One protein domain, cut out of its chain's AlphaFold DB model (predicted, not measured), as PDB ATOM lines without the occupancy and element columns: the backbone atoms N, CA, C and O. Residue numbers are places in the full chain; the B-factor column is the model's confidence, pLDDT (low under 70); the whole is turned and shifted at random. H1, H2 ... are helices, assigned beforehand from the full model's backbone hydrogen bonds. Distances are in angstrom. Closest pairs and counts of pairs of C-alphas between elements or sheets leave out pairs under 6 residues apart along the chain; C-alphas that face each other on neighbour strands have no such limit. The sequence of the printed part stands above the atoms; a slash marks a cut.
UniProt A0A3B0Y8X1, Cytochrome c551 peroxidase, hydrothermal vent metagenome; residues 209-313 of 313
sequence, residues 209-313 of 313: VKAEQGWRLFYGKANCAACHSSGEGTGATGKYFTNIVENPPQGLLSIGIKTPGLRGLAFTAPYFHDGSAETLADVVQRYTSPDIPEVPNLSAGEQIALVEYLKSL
ATOM      1  N   VAL A 209     287.630 193.428 242.395       98.50
ATOM      2  CA  VAL A 209     287.926 192.401 243.408       98.50
ATOM      3  C   VAL A 209     286.636 191.937 244.075       98.50
ATOM      4  O   VAL A 209     286.437 190.742 244.313       98.50
ATOM      5  N   LYS A 210     285.734 192.875 244.369       98.62
ATOM      6  CA  LYS A 210     284.423 192.554 244.936       98.62
ATOM      7  C   LYS A 210     283.489 191.923 243.914       98.62
ATOM      8  O   LYS A 210     282.759 191.013 244.286       98.62
ATOM      9  N   ALA A 211     283.531 192.342 242.654       98.38
ATOM     10  CA  ALA A 211     282.746 191.727 241.591       98.38
ATOM     11  C   ALA A 211     283.140 190.256 241.388       98.38
ATOM     12  O   ALA A 211     282.265 189.402 241.272       98.38
ATOM     13  N   GLU A 212     284.430 189.916 241.465       98.56
ATOM     14  CA  GLU A 212     284.879 188.517 241.421       98.56
ATOM     15  C   GLU A 212     284.365 187.705 242.628       98.56
ATOM     16  O   GLU A 212     283.964 186.545 242.500       98.56
ATOM     17  N   GLN A 213     284.336 188.309 243.821       98.62
ATOM     18  CA  GLN A 213     283.722 187.693 245.006       98.62
ATOM     19  C   GLN A 213     282.208 187.512 244.820       98.62
ATOM     20  O   GLN A 213     281.672 186.451 245.143       98.62
ATOM     21  N   GLY A 214     281.533 188.516 244.261       98.31
ATOM     22  CA  GLY A 214     280.110 188.495 243.944       98.31
ATOM     23  C   GLY A 214     279.759 187.414 242.935       98.31
ATOM     24  O   GLY A 214     278.818 186.664 243.164       98.31
ATOM     25  N   TRP A 215     280.567 187.246 241.889       98.06
ATOM     26  CA  TRP A 215     280.414 186.171 240.910       98.06
ATOM     27  C   TRP A 215     280.453 184.789 241.583       98.06
ATOM     28  O   TRP A 215     279.571 183.958 241.359       98.06
ATOM     29  N   ARG A 216     281.411 184.555 242.495       98.38
ATOM     30  CA  ARG A 216     281.486 183.291 243.258       98.38
ATOM     31  C   ARG A 216     280.253 183.058 244.131       98.38
ATOM     32  O   ARG A 216     279.835 181.915 244.305       98.38
ATOM     33  N   LEU A 217     279.684 184.119 244.703       97.81
ATOM     34  CA  LEU A 217     278.449 184.031 245.482       97.81
ATOM     35  C   LEU A 217     277.254 183.724 244.577       97.81
ATOM     36  O   LEU A 217     276.486 182.819 244.894       97.81
ATOM     37  N   PHE A 218     277.142 184.424 243.449       96.94
ATOM     38  CA  PHE A 218     276.049 184.321 242.483       96.94
ATOM     39  C   PHE A 218     275.880 182.895 241.938       96.94
ATOM     40  O   PHE A 218     274.767 182.372 241.903       96.94
ATOM     41  N   TYR A 219     276.990 182.245 241.574       96.38
ATOM     42  CA  TYR A 219     277.021 180.851 241.099       96.38
ATOM     43  C   TYR A 219     277.212 179.816 242.218       96.38
ATOM     44  O   TYR A 219     277.298 178.619 241.952       96.38
ATOM     45  N   GLY A 220     277.318 180.267 243.468       95.88
ATOM     46  CA  GLY A 220     277.597 179.431 244.627       95.88
ATOM     47  C   GLY A 220     276.566 179.644 245.722       95.88
ATOM     48  O   GLY A 220     275.392 179.334 245.553       95.88
ATOM     49  N   LYS A 221     277.018 180.168 246.866       95.25
ATOM     50  CA  LYS A 221     276.213 180.282 248.092       95.25
ATOM     51  C   LYS A 221     274.874 180.998 247.879       95.25
ATOM     52  O   LYS A 221     273.879 180.543 248.424       95.25
ATOM     53  N   ALA A 222     274.848 182.102 247.133       94.56
ATOM     54  CA  ALA A 222     273.627 182.878 246.908       94.56
ATOM     55  C   ALA A 222     272.690 182.228 245.876       94.56
ATOM     56  O   ALA A 222     271.508 182.553 245.846       94.56
ATOM     57  N   ASN A 223     273.212 181.309 245.053       92.75
ATOM     58  CA  ASN A 223     272.463 180.486 244.103       92.75
ATOM     59  C   ASN A 223     271.577 181.273 243.112       92.75
ATOM     60  O   ASN A 223     270.597 180.750 242.584       92.75
ATOM     61  N   CYS A 224     271.925 182.528 242.820       94.00
ATOM     62  CA  CYS A 224     271.177 183.392 241.903       94.00
ATOM     63  C   CYS A 224     271.098 182.788 240.486       94.00
ATOM     64  O   CYS A 224     270.076 182.903 239.805       94.00
ATOM     65  N   ALA A 225     272.151 182.076 240.070       93.12
ATOM     66  CA  ALA A 225     272.224 181.391 238.781       93.12
ATOM     67  C   ALA A 225     271.182 180.268 238.602       93.12
ATOM     68  O   ALA A 225     270.942 179.849 237.474       93.12
ATOM     69  N   ALA A 226     270.533 179.793 239.675       90.44
ATOM     70  CA  ALA A 226     269.456 178.805 239.565       90.44
ATOM     71  C   ALA A 226     268.234 179.344 238.805       90.44
ATOM     72  O   ALA A 226     267.520 178.569 238.172       90.44
ATOM     73  N   CYS A 227     268.010 180.662 238.857       87.75
ATOM     74  CA  CYS A 227     266.979 181.336 238.067       87.75
ATOM     75  C   CYS A 227     267.587 182.137 236.910       87.75
ATOM     76  O   CYS A 227     266.996 182.185 235.844       87.75
ATOM     77  N   HIS A 228     268.770 182.724 237.082       91.00
ATOM     78  CA  HIS A 228     269.454 183.522 236.059       91.00
ATOM     79  C   HIS A 228     270.526 182.689 235.340       91.00
ATOM     80  O   HIS A 228     271.724 182.862 235.569       91.00
ATOM     81  N   SER A 229     270.088 181.732 234.524       87.38
ATOM     82  CA  SER A 229     270.930 180.617 234.051       87.38
ATOM     83  C   SER A 229     271.412 180.731 232.600       87.38
ATOM     84  O   SER A 229     272.337 180.017 232.213       87.38
ATOM     85  N   SER A 230     270.804 181.604 231.795       84.69
ATOM     86  CA  SER A 230     271.156 181.775 230.381       84.69
ATOM     87  C   SER A 230     272.380 182.691 230.167       84.69
ATOM     88  O   SER A 230     272.893 183.296 231.109       84.69
ATOM     89  N   GLY A 231     272.837 182.843 228.915       82.62
ATOM     90  CA  GLY A 231     273.986 183.698 228.562       82.62
ATOM     91  C   GLY A 231     273.763 185.206 228.786       82.62
ATOM     92  O   GLY A 231     274.710 185.964 229.019       82.62
ATOM     93  N   GLU A 232     272.508 185.649 228.754       83.56
ATOM     94  CA  GLU A 232     272.041 186.987 229.135       83.56
ATOM     95  C   GLU A 232     271.620 187.092 230.613       83.56
ATOM     96  O   GLU A 232     271.229 188.169 231.074       83.56
ATOM     97  N   GLY A 233     271.702 185.987 231.360       88.25
ATOM     98  CA  GLY A 233     271.301 185.905 232.760       88.25
ATOM     99  C   GLY A 233     269.785 185.924 232.968       88.25
ATOM    100  O   GLY A 233     269.336 186.458 233.971       88.25
ATOM    101  N   THR A 234     268.983 185.394 232.043       85.88
ATOM    102  CA  THR A 234     267.520 185.250 232.186       85.88
ATOM    103  C   THR A 234     267.149 183.825 232.626       85.88
ATOM    104  O   THR A 234     268.010 182.943 232.750       85.88
ATOM    105  N   GLY A 235     265.865 183.610 232.923       81.56
ATOM    106  CA  GLY A 235     265.319 182.300 233.277       81.56
ATOM    107  C   GLY A 235     264.974 181.437 232.075       81.56
ATOM    108  O   GLY A 235     264.721 181.938 230.986       81.56
ATOM    109  N   ALA A 236     264.952 180.121 232.292       76.25
ATOM    110  CA  ALA A 236     264.534 179.168 231.273       76.25
ATOM    111  C   ALA A 236     263.040 179.318 230.935       76.25
ATOM    112  O   ALA A 236     262.227 179.639 231.806       76.25
ATOM    113  N   THR A 237     262.680 178.991 229.693       72.50
ATOM    114  CA  THR A 237     261.293 178.899 229.222       72.50
ATOM    115  C   THR A 237     260.428 178.111 230.208       72.50
ATOM    116  O   THR A 237     260.825 177.049 230.701       72.50
ATOM    117  N   GLY A 238     259.231 178.613 230.517       69.19
ATOM    118  CA  GLY A 238     258.307 177.923 231.422       69.19
ATOM    119  C   GLY A 238     258.582 178.125 232.920       69.19
ATOM    120  O   GLY A 238     257.906 177.504 233.743       69.19
ATOM    121  N   LYS A 239     259.573 178.945 233.303       75.94
ATOM    122  CA  LYS A 239     259.889 179.263 234.707       75.94
ATOM    123  C   LYS A 239     259.512 180.702 235.039       75.94
ATOM    124  O   LYS A 239     260.183 181.642 234.624       75.94
ATOM    125  N   TYR A 240     258.457 180.846 235.836       78.38
ATOM    126  CA  TYR A 240     257.889 182.138 236.198       78.38
ATOM    127  C   TYR A 240     257.615 182.220 237.696       78.38
ATOM    128  O   TYR A 240     257.291 181.216 238.332       78.38
ATOM    129  N   PHE A 241     257.752 183.422 238.249       78.06
ATOM    130  CA  PHE A 241     257.743 183.654 239.694       78.06
ATOM    131  C   PHE A 241     256.852 184.842 240.055       78.06
ATOM    132  O   PHE A 241     256.715 185.776 239.270       78.06
ATOM    133  N   THR A 242     256.259 184.823 241.249       76.25
ATOM    134  CA  THR A 242     255.336 185.877 241.721       76.25
ATOM    135  C   THR A 242     255.669 186.409 243.113       76.25
ATOM    136  O   THR A 242     255.116 187.416 243.539       76.25
ATOM    137  N   ASN A 243     256.582 185.758 243.834       74.31
ATOM    138  CA  ASN A 243     256.763 185.914 245.279       74.31
ATOM    139  C   ASN A 243     258.035 186.678 245.691       74.31
ATOM    140  O   ASN A 243     258.366 186.725 246.872       74.31
ATOM    141  N   ILE A 244     258.755 187.270 244.737       77.00
ATOM    142  CA  ILE A 244     260.055 187.919 244.987       77.00
ATOM    143  C   ILE A 244     259.906 189.416 245.325       77.00
ATOM    144  O   ILE A 244     260.797 190.023 245.910       77.00
ATOM    145  N   VAL A 245     258.773 190.023 244.986       74.44
ATOM    146  CA  VAL A 245     258.552 191.477 245.070       74.44
ATOM    147  C   VAL A 245     257.791 191.888 246.329       74.44
ATOM    148  O   VAL A 245     257.354 191.029 247.098       74.44
ATOM    149  N   GLU A 246     257.674 193.195 246.565       75.56
ATOM    150  CA  GLU A 246     256.860 193.751 247.653       75.56
ATOM    151  C   GLU A 246     255.365 193.713 247.317       75.56
ATOM    152  O   GLU A 246     254.566 193.308 248.158       75.56
ATOM    153  N   ASN A 247     254.996 194.061 246.077       79.75
ATOM    154  CA  ASN A 247     253.609 194.044 245.615       79.75
ATOM    155  C   ASN A 247     253.387 192.842 244.693       79.75
ATOM    156  O   ASN A 247     253.823 192.875 243.540       79.75
ATOM    157  N   PRO A 248     252.731 191.763 245.161       79.31
ATOM    158  CA  PRO A 248     252.504 190.592 244.329       79.31
ATOM    159  C   PRO A 248     251.737 190.963 243.056       79.31
ATOM    160  O   PRO A 248     250.788 191.752 243.125       79.31
ATOM    161  N   PRO A 249     252.101 190.374 241.908       77.62
ATOM    162  CA  PRO A 249     251.392 190.635 240.672       77.62
ATOM    163  C   PRO A 249     249.932 190.173 240.756       77.62
ATOM    164  O   PRO A 249     249.620 189.128 241.330       77.62
ATOM    165  N   GLN A 250     249.038 190.947 240.147       81.31
ATOM    166  CA  GLN A 250     247.599 190.697 240.091       81.31
ATOM    167  C   GLN A 250     247.133 190.480 238.647       81.31
ATOM    168  O   GLN A 250     247.902 190.680 237.704       81.31
ATOM    169  N   GLY A 251     245.878 190.055 238.482       78.94
ATOM    170  CA  GLY A 251     245.299 189.800 237.162       78.94
ATOM    171  C   GLY A 251     246.077 188.725 236.413       78.94
ATOM    172  O   GLY A 251     246.506 187.729 237.012       78.94
ATOM    173  N   LEU A 252     246.322 188.950 235.128       74.56
ATOM    174  CA  LEU A 252     247.105 188.040 234.288       74.56
ATOM    175  C   LEU A 252     248.593 188.016 234.621       74.56
ATOM    176  O   LEU A 252     249.314 187.222 234.037       74.56
ATOM    177  N   LEU A 253     249.082 188.833 235.557       75.19
ATOM    178  CA  LEU A 253     250.453 188.706 236.054       75.19
ATOM    179  C   LEU A 253     250.574 187.748 237.243       75.19
ATOM    180  O   LEU A 253     251.666 187.259 237.535       75.19
ATOM    181  N   SER A 254     249.465 187.444 237.926       78.00
ATOM    182  CA  SER A 254     249.441 186.602 239.142       78.00
ATOM    183  C   SER A 254     249.859 185.144 238.919       78.00
ATOM    184  O   SER A 254     250.043 184.367 239.854       78.00
ATOM    185  N   ILE A 255     250.020 184.778 237.662       73.81
ATOM    186  CA  ILE A 255     250.382 183.457 237.168       73.81
ATOM    187  C   ILE A 255     251.898 183.278 237.028       73.81
ATOM    188  O   ILE A 255     252.365 182.148 236.898       73.81
ATOM    189  N   GLY A 256     252.662 184.377 237.058       76.62
ATOM    190  CA  GLY A 256     254.110 184.354 236.930       76.62
ATOM    191  C   GLY A 256     254.706 185.524 236.150       76.62
ATOM    192  O   GLY A 256     254.115 186.077 235.230       76.62
ATOM    193  N   ILE A 257     255.939 185.866 236.506       77.12
ATOM    194  CA  ILE A 257     256.786 186.821 235.794       77.12
ATOM    195  C   ILE A 257     258.067 186.104 235.393       77.12
ATOM    196  O   ILE A 257     258.653 185.377 236.206       77.12
ATOM    197  N   LYS A 258     258.508 186.297 234.148       78.94
ATOM    198  CA  LYS A 258     259.763 185.708 233.680       78.94
ATOM    199  C   LYS A 258     260.937 186.370 234.400       78.94
ATOM    200  O   LYS A 258     260.998 187.591 234.532       78.94
ATOM    201  N   THR A 259     261.899 185.564 234.839       83.25
ATOM    202  CA  THR A 259     263.147 186.065 235.423       83.25
ATOM    203  C   THR A 259     263.893 186.936 234.407       83.25
ATOM    204  O   THR A 259     264.299 186.399 233.375       83.25
ATOM    205  N   PRO A 260     264.108 188.240 234.651       83.31
ATOM    206  CA  PRO A 260     264.643 189.123 233.625       83.31
ATOM    207  C   PRO A 260     266.134 188.907 233.360       83.31
ATOM    208  O   PRO A 260     266.864 188.428 234.227       83.31
ATOM    209  N   GLY A 261     266.582 189.273 232.155       85.25
ATOM    210  CA  GLY A 261     268.004 189.307 231.812       85.25
ATOM    211  C   GLY A 261     268.753 190.348 232.647       85.25
ATOM    212  O   GLY A 261     268.218 191.418 232.939       85.25
ATOM    213  N   LEU A 262     269.993 190.034 233.021       89.75
ATOM    214  CA  LEU A 262     270.789 190.833 233.963       89.75
ATOM    215  C   LEU A 262     271.784 191.785 233.288       89.75
ATOM    216  O   LEU A 262     272.382 192.621 233.960       89.75
ATOM    217  N   ARG A 263     271.972 191.673 231.968       87.50
ATOM    218  CA  ARG A 263     272.898 192.544 231.230       87.50
ATOM    219  C   ARG A 263     272.457 194.002 231.278       87.50
ATOM    220  O   ARG A 263     271.277 194.297 231.077       87.50
ATOM    221  N   GLY A 264     273.402 194.910 231.511       88.25
ATOM    222  CA  GLY A 264     273.151 196.351 231.558       88.25
ATOM    223  C   GLY A 264     272.308 196.814 232.752       88.25
ATOM    224  O   GLY A 264     271.784 197.929 232.715       88.25
ATOM    225  N   LEU A 265     272.174 195.993 233.800       89.31
ATOM    226  CA  LEU A 265     271.348 196.263 234.987       89.31
ATOM    227  C   LEU A 265     271.620 197.632 235.618       89.31
ATOM    228  O   LEU A 265     270.703 198.293 236.093       89.31
ATOM    229  N   ALA A 266     272.871 198.096 235.585       89.81
ATOM    230  CA  ALA A 266     273.266 199.386 236.149       89.81
ATOM    231  C   ALA A 266     272.500 200.596 235.564       89.81
ATOM    232  O   ALA A 266     272.558 201.685 236.138       89.81
ATOM    233  N   PHE A 267     271.787 200.422 234.444       88.38
ATOM    234  CA  PHE A 267     271.072 201.479 233.726       88.38
ATOM    235  C   PHE A 267     269.548 201.311 233.722       88.38
ATOM    236  O   PHE A 267     268.868 202.051 233.014       88.38
ATOM    237  N   THR A 268     269.001 200.351 234.474       88.00
ATOM    238  CA  THR A 268     267.582 199.960 234.366       88.00
ATOM    239  C   THR A 268     266.786 200.169 235.647       88.00
ATOM    240  O   THR A 268     265.694 199.628 235.761       88.00
ATOM    241  N   ALA A 269     267.317 200.914 236.618       90.38
ATOM    242  CA  ALA A 269     266.556 201.289 237.807       90.38
ATOM    243  C   ALA A 269     265.297 202.108 237.432       90.38
ATOM    244  O   ALA A 269     265.372 202.904 236.489       90.38
ATOM    245  N   PRO A 270     264.189 201.994 238.190       91.31
ATOM    246  CA  PRO A 270     264.001 201.087 239.326       91.31
ATOM    247  C   PRO A 270     263.793 199.629 238.880       91.31
ATOM    248  O   PRO A 270     263.400 199.343 237.753       91.31
ATOM    249  N   TYR A 271     264.081 198.696 239.780       88.94
ATOM    250  CA  TYR A 271     264.070 197.257 239.547       88.94
ATOM    251  C   TYR A 271     262.754 196.613 239.987       88.94
ATOM    252  O   TYR A 271     261.953 197.201 240.713       88.94
ATOM    253  N   PHE A 272     262.591 195.353 239.573       87.31
ATOM    254  CA  PHE A 272     261.354 194.578 239.650       87.31
ATOM    255  C   PHE A 272     260.229 195.130 238.768       87.31
ATOM    256  O   PHE A 272     260.246 196.267 238.301       87.31
ATOM    257  N   HIS A 273     259.235 194.282 238.508       82.06
ATOM    258  CA  HIS A 273     258.110 194.644 237.651       82.06
ATOM    259  C   HIS A 273     257.236 195.750 238.256       82.06
ATOM    260  O   HIS A 273     256.574 196.462 237.514       82.06
ATOM    261  N   ASP A 274     257.224 195.888 239.580       83.69
ATOM    262  CA  ASP A 274     256.449 196.888 240.312       83.69
ATOM    263  C   ASP A 274     257.277 198.136 240.656       83.69
ATOM    264  O   ASP A 274     256.745 199.071 241.255       83.69
ATOM    265  N   GLY A 275     258.562 198.161 240.282       86.44
ATOM    266  CA  GLY A 275     259.478 199.261 240.580       86.44
ATOM    267  C   GLY A 275     259.816 199.408 242.066       86.44
ATOM    268  O   GLY A 275     260.256 200.478 242.467       86.44
ATOM    269  N   SER A 276     259.592 198.380 242.894       88.62
ATOM    270  CA  SER A 276     259.748 198.468 244.358       88.62
ATOM    271  C   SER A 276     261.193 198.636 244.848       88.62
ATOM    272  O   SER A 276     261.405 198.991 246.006       88.62
ATOM    273  N   ALA A 277     262.200 198.405 243.999       92.38
ATOM    274  CA  ALA A 277     263.608 198.556 244.365       92.38
ATOM    275  C   ALA A 277     264.280 199.675 243.561       92.38
ATOM    276  O   ALA A 277     264.432 199.575 242.349       92.38
ATOM    277  N   GLU A 278     264.763 200.719 244.231       93.88
ATOM    278  CA  GLU A 278     265.417 201.865 243.578       93.88
ATOM    279  C   GLU A 278     266.877 201.571 243.204       93.88
ATOM    280  O   GLU A 278     267.430 202.123 242.249       93.88
ATOM    281  N   THR A 279     267.533 200.681 243.951       95.88
ATOM    282  CA  THR A 279     268.954 200.367 243.785       95.88
ATOM    283  C   THR A 279     269.214 198.862 243.705       95.88
ATOM    284  O   THR A 279     268.447 198.043 244.205       95.88
ATOM    285  N   LEU A 280     270.360 198.474 243.131       96.25
ATOM    286  CA  LEU A 280     270.814 197.075 243.163       96.25
ATOM    287  C   LEU A 280     271.027 196.571 244.599       96.25
ATOM    288  O   LEU A 280     270.915 195.374 244.851       96.25
ATOM    289  N   ALA A 281     271.328 197.470 245.542       96.81
ATOM    290  CA  ALA A 281     271.423 197.115 246.952       96.81
ATOM    291  C   ALA A 281     270.052 196.721 247.518       96.81
ATOM    292  O   ALA A 281     269.971 195.705 248.202       96.81
ATOM    293  N   ASP A 282     268.985 197.445 247.160       96.06
ATOM    294  CA  ASP A 282     267.612 197.105 247.557       96.06
ATOM    295  C   ASP A 282     267.186 195.752 246.967       96.06
ATOM    296  O   ASP A 282     266.585 194.933 247.661       96.06
ATOM    297  N   VAL A 283     267.582 195.458 245.718       94.31
ATOM    298  CA  VAL A 283     267.359 194.143 245.088       94.31
ATOM    299  C   VAL A 283     268.025 193.029 245.897       94.31
ATOM    300  O   VAL A 283     267.368 192.061 246.283       94.31
ATOM    301  N   VAL A 284     269.326 193.153 246.183       95.44
ATOM    302  CA  VAL A 284     270.070 192.132 246.943       95.44
ATOM    303  C   VAL A 284     269.521 191.997 248.367       95.44
ATOM    304  O   VAL A 284     269.391 190.881 248.873       95.44
ATOM    305  N   GLN A 285     269.143 193.106 249.004       93.69
ATOM    306  CA  GLN A 285     268.518 193.091 250.323       93.69
ATOM    307  C   GLN A 285     267.177 192.349 250.300       93.69
ATOM    308  O   GLN A 285     266.926 191.532 251.186       93.69
ATOM    309  N   ARG A 286     266.335 192.586 249.286       92.25
ATOM    310  CA  ARG A 286     265.049 191.896 249.134       92.25
ATOM    311  C   ARG A 286     265.243 190.393 248.990       92.25
ATOM    312  O   ARG A 286     264.609 189.641 249.723       92.25
ATOM    313  N   TYR A 287     266.139 189.971 248.097       91.31
ATOM    314  CA  TYR A 287     266.441 188.554 247.881       91.31
ATOM    315  C   TYR A 287     267.015 187.872 249.117       91.31
ATOM    316  O   TYR A 287     266.745 186.701 249.326       91.31
ATOM    317  N   THR A 288     267.789 188.581 249.937       90.50
ATOM    318  CA  THR A 288     268.395 188.027 251.159       90.50
ATOM    319  C   THR A 288     267.519 188.193 252.404       90.50
ATOM    320  O   THR A 288     267.969 187.891 253.515       90.50
ATOM    321  N   SER A 289     266.275 188.667 252.248       88.19
ATOM    322  CA  SER A 289     265.332 188.789 253.358       88.19
ATOM    323  C   SER A 289     264.804 187.412 253.792       88.19
ATOM    324  O   SER A 289     264.741 186.483 252.987       88.19
ATOM    325  N   PRO A 290     264.365 187.260 255.056       85.44
ATOM    326  CA  PRO A 290     263.758 186.015 255.532       85.44
ATOM    327  C   PRO A 290     262.504 185.575 254.763       85.44
ATOM    328  O   PRO A 290     262.104 184.418 254.877       85.44
ATOM    329  N   ASP A 291     261.883 186.478 254.001       84.50
ATOM    330  CA  ASP A 291     260.678 186.194 253.220       84.50
ATOM    331  C   ASP A 291     260.987 185.427 251.922       84.50
ATOM    332  O   ASP A 291     260.066 184.900 251.301       84.50
ATOM    333  N   ILE A 292     262.262 185.362 251.512       83.38
ATOM    334  CA  ILE A 292     262.750 184.585 250.360       83.38
ATOM    335  C   ILE A 292     263.767 183.557 250.883       83.38
ATOM    336  O   ILE A 292     264.980 183.761 250.801       83.38
ATOM    337  N   PRO A 293     263.295 182.447 251.482       81.50
ATOM    338  CA  PRO A 293     264.161 181.466 252.139       81.50
ATOM    339  C   PRO A 293     265.085 180.709 251.173       81.50
ATOM    340  O   PRO A 293     266.009 180.025 251.619       81.50
ATOM    341  N   GLU A 294     264.844 180.800 249.864       83.19
ATOM    342  CA  GLU A 294     265.653 180.174 248.816       83.19
ATOM    343  C   GLU A 294     267.061 180.772 248.712       83.19
ATOM    344  O   GLU A 294     267.983 180.080 248.270       83.19
ATOM    345  N   VAL A 295     267.246 182.026 249.139       85.12
ATOM    346  CA  VAL A 295     268.565 182.656 249.230       85.12
ATOM    347  C   VAL A 295     269.004 182.625 250.694       85.12
ATOM    348  O   VAL A 295     268.323 183.167 251.567       85.12
ATOM    349  N   PRO A 296     270.146 181.998 251.018       87.50
ATOM    350  CA  PRO A 296     270.606 181.961 252.394       87.50
ATOM    351  C   PRO A 296     270.986 183.363 252.867       87.50
ATOM    352  O   PRO A 296     271.406 184.212 252.082       87.50
ATOM    353  N   ASN A 297     270.946 183.575 254.181       87.31
ATOM    354  CA  ASN A 297     271.383 184.838 254.760       87.31
ATOM    355  C   ASN A 297     272.846 185.149 254.373       87.31
ATOM    356  O   ASN A 297     273.761 184.331 254.566       87.31
ATOM    357  N   LEU A 298     273.057 186.346 253.829       94.06
ATOM    358  CA  LEU A 298     274.353 186.850 253.388       94.06
ATOM    359  C   LEU A 298     274.799 187.990 254.301       94.06
ATOM    360  O   LEU A 298     274.022 188.881 254.643       94.06
ATOM    361  N   SER A 299     276.077 187.989 254.669       96.31
ATOM    362  CA  SER A 299     276.695 189.104 255.382       96.31
ATOM    363  C   SER A 299     276.675 190.384 254.541       96.31
ATOM    364  O   SER A 299     276.639 190.336 253.312       96.31
ATOM    365  N   ALA A 300     276.795 191.545 255.190       96.69
ATOM    366  CA  ALA A 300     276.853 192.827 254.487       96.69
ATOM    367  C   ALA A 300     277.973 192.875 253.424       96.69
ATOM    368  O   ALA A 300     277.780 193.428 252.347       96.69
ATOM    369  N   GLY A 301     279.128 192.257 253.696       98.25
ATOM    370  CA  GLY A 301     280.223 192.164 252.726       98.25
ATOM    371  C   GLY A 301     279.872 191.315 251.501       98.25
ATOM    372  O   GLY A 301     280.187 191.707 250.382       98.25
ATOM    373  N   GLU A 302     279.177 190.191 251.699       98.19
ATOM    374  CA  GLU A 302     278.699 189.330 250.608       98.19
ATOM    375  C   GLU A 302     277.631 190.032 249.758       98.19
ATOM    376  O   GLU A 302     277.669 189.945 248.532       98.19
ATOM    377  N   GLN A 303     276.719 190.776 250.388       98.12
ATOM    378  CA  GLN A 303     275.713 191.562 249.671       98.12
ATOM    379  C   GLN A 303     276.358 192.662 248.819       98.12
ATOM    380  O   GLN A 303     276.025 192.808 247.646       98.12
ATOM    381  N   ILE A 304     277.340 193.388 249.369       98.38
ATOM    382  CA  ILE A 304     278.104 194.389 248.609       98.38
ATOM    383  C   ILE A 304     278.829 193.730 247.430       98.38
ATOM    384  O   ILE A 304     278.809 194.272 246.329       98.38
ATOM    385  N   ALA A 305     279.447 192.564 247.633       98.69
ATOM    386  CA  ALA A 305     280.124 191.842 246.559       98.69
ATOM    387  C   ALA A 305     279.158 191.461 245.423       98.69
ATOM    388  O   ALA A 305     279.480 191.674 244.255       98.69
ATOM    389  N   LEU A 306     277.950 190.981 245.747       97.94
ATOM    390  CA  LEU A 306     276.902 190.730 244.750       97.94
ATOM    391  C   LEU A 306     276.510 192.000 243.992       97.94
ATOM    392  O   LEU A 306     276.417 191.957 242.771       97.94
ATOM    393  N   VAL A 307     276.329 193.129 244.681       97.75
ATOM    394  CA  VAL A 307     276.021 194.411 244.024       97.75
ATOM    395  C   VAL A 307     277.119 194.807 243.033       97.75
ATOM    396  O   VAL A 307     276.807 195.219 241.919       97.75
ATOM    397  N   GLU A 308     278.394 194.661 243.401       98.31
ATOM    398  CA  GLU A 308     279.512 194.954 242.493       98.31
ATOM    399  C   GLU A 308     279.545 194.002 241.293       98.31
ATOM    400  O   GLU A 308     279.812 194.441 240.176       98.31
ATOM    401  N   TYR A 309     279.188 192.728 241.482       97.81
ATOM    402  CA  TYR A 309     279.021 191.805 240.361       97.81
ATOM    403  C   TYR A 309     277.870 192.227 239.438       97.81
ATOM    404  O   TYR A 309     278.069 192.302 238.233       97.81
ATOM    405  N   LEU A 310     276.702 192.590 239.973       96.00
ATOM    406  CA  LEU A 310     275.560 193.034 239.163       96.00
ATOM    407  C   LEU A 310     275.851 194.319 238.368       96.00
ATOM    408  O   LEU A 310     275.337 194.484 237.268       96.00
ATOM    409  N   LYS A 311     276.701 195.218 238.884       95.81
ATOM    410  CA  LYS A 311     277.181 196.398 238.139       95.81
ATOM    411  C   LYS A 311     278.113 196.046 236.978       95.81
ATOM    412  O   LYS A 311     278.255 196.856 236.063       95.81
ATOM    413  N   SER A 312     278.769 194.885 237.049       94.75
ATOM    414  CA  SER A 312     279.702 194.398 236.027       94.75
ATOM    415  C   SER A 312     279.017 193.738 234.819       94.75
ATOM    416  O   SER A 312     279.710 193.395 233.862       94.75
ATOM    417  N   LEU A 313     277.687 193.553 234.867       91.12
ATOM    418  CA  LEU A 313     276.870 192.882 233.844       91.12
ATOM    419  C   LEU A 313     276.272 193.838 232.807       91.12
ATOM    420  O   LEU A 313     275.897 194.980 233.153       91.12
TER     421      LEU A 313
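This is residues 209 to 313 of the 313 residues of the protein "Cytochrome c551 peroxidase" of hydrothermal vent metagenome (UniProt A0A3B0Y8X1). This domain has little regular structure: three short helices gather toward one end, H3 between the other two with H1 crossing it, and a long looping link makes most of the rest, reaching out to Gly 251 at the far end. The 105 printed residues hold H1, H2 and H3 in chain order and no named strand; the class is all helix, with only 30 residues in named elements. The whole is compact, radius of gyration of the C-alphas 13.1 A, and only just elongated, spanning 43 by 28 by 25 A.

H3, residues 300 to 311, touches H1, residues 209 to 218, about perpendicular at 85 degrees; their closest C-alphas, Ala 211 and Tyr 309, are 3.9 A apart. H3 also touches H2, residues 280 to 287, at a steep tilt of 59 degrees, opposite ways; the closest C-alphas, Leu 280 and Val 307, are 5.9 A apart. H1 and H2 are apart. In H1, H2 and H3 every O i to N i+4 pair is within hydrogen-bond range.

H3 is 16.7 A long, H1 14.4 A and H2 10.7 A. C-alpha 209 is at (287.926, 192.401, 243.408), C-alpha 311 at (277.181, 196.398, 238.139).

The long links are residues 219 to 279, where 240 to 241 pair antiparallel with 257 to 258, and 288 to 299. The printed part has no cut; only residue 238 is under pLDDT 70.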